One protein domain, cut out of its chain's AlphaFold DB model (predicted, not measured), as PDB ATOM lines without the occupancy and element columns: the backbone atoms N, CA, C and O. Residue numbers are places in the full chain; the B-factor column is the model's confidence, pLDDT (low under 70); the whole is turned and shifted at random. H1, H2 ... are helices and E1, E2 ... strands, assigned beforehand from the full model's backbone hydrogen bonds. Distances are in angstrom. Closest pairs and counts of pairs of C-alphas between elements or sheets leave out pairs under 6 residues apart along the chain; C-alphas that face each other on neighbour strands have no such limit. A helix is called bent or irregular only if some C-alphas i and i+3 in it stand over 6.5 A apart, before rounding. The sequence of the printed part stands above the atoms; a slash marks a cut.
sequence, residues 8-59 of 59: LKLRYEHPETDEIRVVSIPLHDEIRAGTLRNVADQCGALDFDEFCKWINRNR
ATOM      1  N   LEU A   8      17.592 -49.063  48.613       80.00
ATOM      2  CA  LEU A   8      16.159 -49.118  48.884       80.00
ATOM      3  C   LEU A   8      15.431 -49.584  47.624       80.00
ATOM      4  O   LEU A   8      15.608 -48.989  46.564       80.00
ATOM      5  N   LYS A   9      14.603 -50.623  47.733       82.69
ATOM      6  CA  LYS A   9      13.731 -51.055  46.636       82.69
ATOM      7  C   LYS A   9      12.323 -50.518  46.864       82.69
ATOM      8  O   LYS A   9      11.689 -50.908  47.839       82.69
ATOM      9  N   LEU A  10      11.842 -49.663  45.971       84.06
ATOM     10  CA  LEU A  10      10.486 -49.116  45.995       84.06
ATOM     11  C   LEU A  10       9.693 -49.614  44.786       84.06
ATOM     12  O   LEU A  10      10.257 -49.851  43.720       84.06
ATOM     13  N   ARG A  11       8.381 -49.776  44.943       86.19
ATOM     14  CA  ARG A  11       7.468 -50.072  43.833       86.19
ATOM     15  C   ARG A  11       6.908 -48.752  43.325       86.19
ATOM     16  O   ARG A  11       6.065 -48.167  43.990       86.19
ATOM     17  N   TYR A  12       7.425 -48.275  42.202       84.19
ATOM     18  CA  TYR A  12       6.927 -47.082  41.532       84.19
ATOM     19  C   TYR A  12       5.757 -47.460  40.636       84.19
ATOM     20  O   TYR A  12       5.890 -48.336  39.783       84.19
ATOM     21  N   GLU A  13       4.623 -46.813  40.849       83.62
ATOM     22  CA  GLU A  13       3.420 -46.979  40.041       83.62
ATOM     23  C   GLU A  13       3.369 -45.808  39.062       83.62
ATOM     24  O   GLU A  13       3.337 -44.648  39.479       83.62
ATOM     25  N   HIS A  14       3.450 -46.100  37.761       78.94
ATOM     26  CA  HIS A  14       3.468 -45.061  36.742       78.94
ATOM     27  C   HIS A  14       2.083 -44.398  36.659       78.94
ATOM     28  O   HIS A  14       1.111 -45.078  36.321       78.94
ATOM     29  N   PRO A  15       1.972 -43.080  36.909       73.25
ATOM     30  CA  PRO A  15       0.678 -42.415  37.060       73.25
ATOM     31  C   PRO A  15      -0.166 -42.411  35.779       73.25
ATOM     32  O   PRO A  15      -1.385 -42.306  35.855       73.25
ATOM     33  N   GLU A  16       0.464 -42.529  34.607       78.44
ATOM     34  CA  GLU A  16      -0.232 -42.462  33.312       78.44
ATOM     35  C   GLU A  16      -0.407 -43.818  32.622       78.44
ATOM     36  O   GLU A  16      -1.229 -43.935  31.718       78.44
ATOM     37  N   THR A  17       0.365 -44.839  33.008       77.81
ATOM     38  CA  THR A  17       0.375 -46.131  32.293       77.81
ATOM     39  C   THR A  17      -0.017 -47.309  33.173       77.81
ATOM     40  O   THR A  17      -0.078 -48.427  32.669       77.81
ATOM     41  N   ASP A  18      -0.287 -47.079  34.466       77.38
ATOM     42  CA  ASP A  18      -0.592 -48.117  35.468       77.38
ATOM     43  C   ASP A  18       0.526 -49.180  35.600       77.38
ATOM     44  O   ASP A  18       0.384 -50.215  36.249       77.38
ATOM     45  N   GLU A  19       1.692 -48.935  34.992       82.56
ATOM     46  CA  GLU A  19       2.824 -49.848  35.034       82.56
ATOM     47  C   GLU A  19       3.518 -49.776  36.391       82.56
ATOM     48  O   GLU A  19       4.010 -48.727  36.814       82.56
ATOM     49  N   ILE A  20       3.645 -50.928  37.044       84.62
ATOM     50  CA  ILE A  20       4.405 -51.047  38.285       84.62
ATOM     51  C   ILE A  20       5.849 -51.420  37.957       84.62
ATOM     52  O   ILE A  20       6.128 -52.492  37.418       84.62
ATOM     53  N   ARG A  21       6.790 -50.558  38.345       84.69
ATOM     54  CA  ARG A  21       8.232 -50.745  38.159       84.69
ATOM     55  C   ARG A  21       8.931 -50.835  39.510       84.69
ATOM     56  O   ARG A  21       8.604 -50.120  40.453       84.69
ATOM     57  N   VAL A  22       9.904 -51.737  39.628       84.94
ATOM     58  CA  VAL A  22      10.711 -51.869  40.850       84.94
ATOM     59  C   VAL A  22      11.942 -50.984  40.723       84.94
ATOM     60  O   VAL A  22      12.809 -51.217  39.885       84.94
ATOM     61  N   VAL A  23      12.026 -49.981  41.589       83.88
ATOM     62  CA  VAL A  23      13.058 -48.948  41.593       83.88
ATOM     63  C   VAL A  23      14.075 -49.251  42.675       83.88
ATOM     64  O   VAL A  23      13.693 -49.474  43.818       83.88
ATOM     65  N   SER A  24      15.365 -49.239  42.339       83.69
ATOM     66  CA  SER A  24      16.448 -49.375  43.322       83.69
ATOM     67  C   SER A  24      17.145 -48.031  43.526       83.69
ATOM     68  O   SER A  24      17.814 -47.533  42.625       83.69
ATOM     69  N   ILE A  25      16.991 -47.447  44.712       80.19
ATOM     70  CA  ILE A  25      17.573 -46.161  45.100       80.19
ATOM     71  C   ILE A  25      18.776 -46.408  46.008       80.19
ATOM     72  O   ILE A  25      18.610 -47.033  47.054       80.19
ATOM     73  N   PRO A  26      19.984 -45.934  45.671       77.38
ATOM     74  CA  PRO A  26      21.126 -46.081  46.559       77.38
ATOM     75  C   PRO A  26      20.930 -45.264  47.847       77.38
ATOM     76  O   PRO A  26      20.765 -44.055  47.786       77.38
ATOM     77  N   LEU A  27      20.962 -45.916  49.009       73.31
ATOM     78  CA  LEU A  27      20.879 -45.323  50.352       73.31
ATOM     79  C   LEU A  27      22.278 -45.004  50.909       73.31
ATOM     80  O   LEU A  27      22.653 -45.467  51.984       73.31
ATOM     81  N   HIS A  28      23.081 -44.250  50.166       70.06
ATOM     82  CA  HIS A  28      24.286 -43.622  50.719       70.06
ATOM     83  C   HIS A  28      23.913 -42.240  51.300       70.06
ATOM     84  O   HIS A  28      22.989 -41.614  50.783       70.06
ATOM     85  N   ASP A  29      24.629 -41.778  52.341       62.47
ATOM     86  CA  ASP A  29      24.432 -40.511  53.087       62.47
ATOM     87  C   ASP A  29      23.989 -39.310  52.229       62.47
ATOM     88  O   ASP A  29      23.071 -38.581  52.598       62.47
ATOM     89  N   GLU A  30      24.579 -39.151  51.044       65.69
ATOM     90  CA  GLU A  30      24.117 -38.229  50.005       65.69
ATOM     91  C   GLU A  30      23.831 -38.961  48.693       65.69
ATOM     92  O   GLU A  30      24.725 -39.567  48.090       65.69
ATOM     93  N   ILE A  31      22.593 -38.853  48.208       73.50
ATOM     94  CA  ILE A  31      22.238 -39.254  46.849       73.50
ATOM     95  C   ILE A  31      22.404 -38.035  45.955       73.50
ATOM     96  O   ILE A  31      21.681 -37.046  46.084       73.50
ATOM     97  N   ARG A  32      23.341 -38.102  45.008       80.19
ATOM     98  CA  ARG A  32      23.497 -37.035  44.016       80.19
ATOM     99  C   ARG A  32      22.208 -36.903  43.206       80.19
ATOM    100  O   ARG A  32      21.682 -37.905  42.719       80.19
ATOM    101  N   ALA A  33      21.755 -35.673  42.966       80.31
ATOM    102  CA  ALA A  33      20.581 -35.406  42.130       80.31
ATOM    103  C   ALA A  33      20.690 -36.059  40.736       80.31
ATOM    104  O   ALA A  33      19.699 -36.542  40.194       80.31
ATOM    105  N   GLY A  34      21.907 -36.159  40.185       83.81
ATOM    106  CA  GLY A  34      22.172 -36.876  38.934       83.81
ATOM    107  C   GLY A  34      21.887 -38.382  38.999       83.81
ATOM    108  O   GLY A  34      21.440 -38.963  38.013       83.81
ATOM    109  N   THR A  35      22.085 -39.017  40.154       84.81
ATOM    110  CA  THR A  35      21.742 -40.427  40.373       84.81
ATOM    111  C   THR A  35      20.232 -40.608  40.436       84.81
ATOM    112  O   THR A  35      19.702 -41.454  39.726       84.81
ATOM    113  N   LEU A  36      19.524 -39.769  41.205       85.06
ATOM    114  CA  LEU A  36      18.057 -39.792  41.235       85.06
ATOM    115  C   LEU A  36      17.467 -39.559  39.845       85.06
ATOM    116  O   LEU A  36      16.505 -40.220  39.478       85.06
ATOM    117  N   ARG A  37      18.065 -38.662  39.054       86.44
ATOM    118  CA  ARG A  37      17.618 -38.374  37.689       86.44
ATOM    119  C   ARG A  37      17.835 -39.548  36.737       86.44
ATOM    120  O   ARG A  37      16.946 -39.841  35.953       86.44
ATOM    121  N   ASN A  38      18.965 -40.250  36.841       87.75
ATOM    122  CA  ASN A  38      19.193 -41.482  36.078       87.75
ATOM    123  C   ASN A  38      18.200 -42.583  36.452       87.75
ATOM    124  O   ASN A  38      17.786 -43.352  35.591       87.75
ATOM    125  N   VAL A  39      17.837 -42.684  37.730       85.31
ATOM    126  CA  VAL A  39      16.834 -43.657  38.160       85.31
ATOM    127  C   VAL A  39      15.444 -43.250  37.672       85.31
ATOM    128  O   VAL A  39      14.731 -44.102  37.159       85.31
ATOM    129  N   ALA A  40      15.078 -41.971  37.770       87.25
ATOM    130  CA  ALA A  40      13.820 -41.440  37.246       87.25
ATOM    131  C   ALA A  40      13.658 -41.763  35.752       87.25
ATOM    132  O   ALA A  40      12.639 -42.321  35.358       87.25
ATOM    133  N   ASP A  41      14.699 -41.514  34.955       87.44
ATOM    134  CA  ASP A  41      14.744 -41.832  33.525       87.44
ATOM    135  C   ASP A  41      14.564 -43.337  33.256       87.44
ATOM    136  O   ASP A  41      13.670 -43.735  32.514       87.44
ATOM    137  N   GLN A  42      15.307 -44.193  33.970       84.38
ATOM    138  CA  GLN A  42      15.151 -45.655  33.888       84.38
ATOM    139  C   GLN A  42      13.747 -46.134  34.279       84.38
ATOM    140  O   GLN A  42      13.261 -47.143  33.770       84.38
ATOM    141  N   CYS A  43      13.089 -45.421  35.192       81.12
ATOM    142  CA  CYS A  43      11.729 -45.718  35.625       81.12
ATOM    143  C   CYS A  43      10.674 -45.130  34.687       81.12
ATOM    144  O   CYS A  43       9.502 -45.470  34.829       81.12
ATOM    145  N   GLY A  44      11.061 -44.305  33.712       83.44
ATOM    146  CA  GLY A  44      10.141 -43.567  32.854       83.44
ATOM    147  C   GLY A  44       9.373 -42.480  33.602       83.44
ATOM    148  O   GLY A  44       8.292 -42.104  33.172       83.44
ATOM    149  N   ALA A  45       9.885 -41.992  34.733       84.69
ATOM    150  CA  ALA A  45       9.274 -40.872  35.429       84.69
ATOM    151  C   ALA A  45       9.439 -39.601  34.584       84.69
ATOM    152  O   ALA A  45      10.537 -39.056  34.461       84.69
ATOM    153  N   LEU A  46       8.333 -39.152  33.995       81.62
ATOM    154  CA  LEU A  46       8.292 -37.984  33.113       81.62
ATOM    155  C   LEU A  46       8.507 -36.673  33.878       81.62
ATOM    156  O   LEU A  46       9.075 -35.728  33.332       81.62
ATOM    157  N   ASP A  47       8.125 -36.645  35.157       86.69
ATOM    158  CA  ASP A  47       8.342 -35.511  36.047       86.69
ATOM    159  C   ASP A  47       9.290 -35.876  37.199       86.69
ATOM    160  O   ASP A  47       8.997 -36.697  38.074       86.69
ATOM    161  N   PHE A  48      10.473 -35.259  37.185       86.19
ATOM    162  CA  PHE A  48      11.509 -35.504  38.187       86.19
ATOM    163  C   PHE A  48      11.144 -34.946  39.571       86.19
ATOM    164  O   PHE A  48      11.585 -35.497  40.582       86.19
ATOM    165  N   ASP A  49      10.380 -33.855  39.630       87.81
ATOM    166  CA  ASP A  49       9.984 -33.233  40.894       87.81
ATOM    167  C   ASP A  49       8.924 -34.087  41.599       87.81
ATOM    168  O   ASP A  49       9.066 -34.407  42.783       87.81
ATOM    169  N   GLU A  50       7.931 -34.573  40.850       87.19
ATOM    170  CA  GLU A  50       6.949 -35.543  41.343       87.19
ATOM    171  C   GLU A  50       7.611 -36.861  41.753       87.19
ATOM    172  O   GLU A  50       7.295 -37.404  42.814       87.19
ATOM    173  N   PHE A  51       8.609 -37.335  41.002       86.06
ATOM    174  CA  PHE A  51       9.412 -38.490  41.403       86.06
ATOM    175  C   PHE A  51      10.152 -38.255  42.731       86.06
ATOM    176  O   PHE A  51      10.125 -39.111  43.617       86.06
ATOM    177  N   CYS A  52      10.768 -37.082  42.919       86.81
ATOM    178  CA  CYS A  52      11.427 -36.724  44.180       86.81
ATOM    179  C   CYS A  52      10.441 -36.666  45.353       86.81
ATOM    180  O   CYS A  52      10.730 -37.200  46.428       86.81
ATOM    181  N   LYS A  53       9.267 -36.056  45.155       87.69
ATOM    182  CA  LYS A  53       8.192 -36.018  46.158       87.69
ATOM    183  C   LYS A  53       7.693 -37.419  46.495       87.69
ATOM    184  O   LYS A  53       7.496 -37.721  47.671       87.69
ATOM    185  N   TRP A  54       7.510 -38.275  45.492       86.31
ATOM    186  CA  TRP A  54       7.098 -39.661  45.682       86.31
ATOM    187  C   TRP A  54       8.133 -40.444  46.495       86.31
ATOM    188  O   TRP A  54       7.754 -41.068  47.483       86.31
ATOM    189  N   ILE A  55       9.430 -40.346  46.175       83.38
ATOM    190  CA  ILE A  55      10.491 -40.967  46.987       83.38
ATOM    191  C   ILE A  55      10.440 -40.446  48.420       83.38
ATOM    192  O   ILE A  55      10.494 -41.239  49.349       83.38
ATOM    193  N   ASN A  56      10.317 -39.130  48.618       83.69
ATOM    194  CA  ASN A  56      10.276 -38.540  49.956       83.69
ATOM    195  C   ASN A  56       9.093 -39.076  50.785       83.69
ATOM    196  O   ASN A  56       9.255 -39.371  51.965       83.69
ATOM    197  N   ARG A  57       7.930 -39.274  50.150       83.88
ATOM    198  CA  ARG A  57       6.733 -39.853  50.779       83.88
ATOM    199  C   ARG A  57       6.833 -41.358  51.048       83.88
ATOM    200  O   ARG A  57       6.138 -41.838  51.934       83.88
ATOM    201  N   ASN A  58       7.647 -42.088  50.281       78.69
ATOM    202  CA  ASN A  58       7.773 -43.551  50.342       78.69
ATOM    203  C   ASN A  58       9.111 -44.030  50.943       78.69
ATOM    204  O   ASN A  58       9.406 -45.225  50.878       78.69
ATOM    205  N   ARG A  59       9.933 -43.116  51.473       68.69
ATOM    206  CA  ARG A  59      11.221 -43.419  52.113       68.69
ATOM    207  C   ARG A  59      11.051 -44.075  53.479       68.69
ATOM    208  O   ARG A  59      10.144 -43.660  54.230       68.69
TER     209      ARG A  59
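Overview. This is residues 8 to 59 of the 59 residues of the protein "HicA toxin of toxin-antitoxin" of Halorubrum aquaticum (UniProt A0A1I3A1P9). A ribbon of two antiparallel strands, the hairpin of E1 and E2, has two helices packed over one of its faces, with the other face bare. H1 runs lengthwise along the E2 side of the ribbon, and H2 stands at right angles to H1, with its last residues reaching E1; the turn around Thr 17 and the link around Asp 29 lie at the two far ends and make the length. The printed part has 52 residues with two named strands and two named helices, in the order E1, E2, H1, H2, and the sheet order is E1 - E2, antiparallel. The class is mixed, helices and strands, with 22 residues in helices and 13 in strands. The whole is compact, with a radius of gyration of the C-alphas of 10.3 A, and elongated in outline, with spans of 32 by 18 by 17 A.

Along the chain. E2, the longest strand, covers residues 20 to 26, Ile 20 to Pro 26, and measures 19.3 A from first to last C-alpha. E1 covers residues 8 to 13, Leu 8 to Glu 13, and measures 15.7 A; its first C-alpha, that of Leu 8, is at (16.159, -49.118, 48.884). H1 covers residues 33 to 43, Ala 33 to Cys 43, and measures 15.1 A; C-alpha 33 is at (20.581, -35.406, 42.130). H2 covers residues 48 to 58, Phe 48 to Asn 58, and measures 15.0 A, ending with C-alpha 58 at (7.773, -43.551, 50.342). Each helix has 11 residues, and neither is bent.

Arrangement. E1 and E2 are neighbour strands and form a hairpin, antiparallel, with 151 degrees between their N-to-C directions. C-alphas that face each other include those of Lys 9 and Ser 24, 4.6 A apart, and those of Glu 13 and Ile 20, 4.5 A apart. Across the pair, N 10 and O 23 are within hydrogen-bond range at 2.8 A, and N 21 and O 12 are also 2.8 A apart. H1 and E2 have 6 pairs of C-alphas within 8 A; the closest are those of Arg 21 and Cys 43, 6.6 A apart, and the two centres are 10.2 A apart. H1 and E1 have 1 such pair, the C-alphas of Tyr 12 and Cys 43 at 7.7 A. H2 and E1 also have 1 pair within 8 A, the C-alphas of Leu 10 and Asn 58 at 7.6 A. H2 and E2 are apart. H1 and H2 touch, with 4 pairs of C-alphas within 8 A; the closest are those of Ala 40 and Phe 48, 6.4 A apart. Their lines are about perpendicular, at 90 degrees. In H1 and H2 every O i to N i+4 pair is within hydrogen-bond range.

Size, cuts and confidence. The two C-alphas farthest apart are those of Thr 17, between E1 and E2, and Asp 29, between E2 and H1, at 32.3 A. The first and last printed C-alphas, those of Leu 8 and Arg 59, are 8.2 A apart. The printed part begins at residue 8 and ends at residue 59, the chain's last residue, and it has no cut. The link from H1 to H2 is tight, with 4 residues, while those from E1 to E2 and from E2 to H1 are short, with 6 residues each; no link is long. The mean pLDDT of the printed part is 81.7, and the model's confidence is under 70 at residues 29 to 30 and at residue 59.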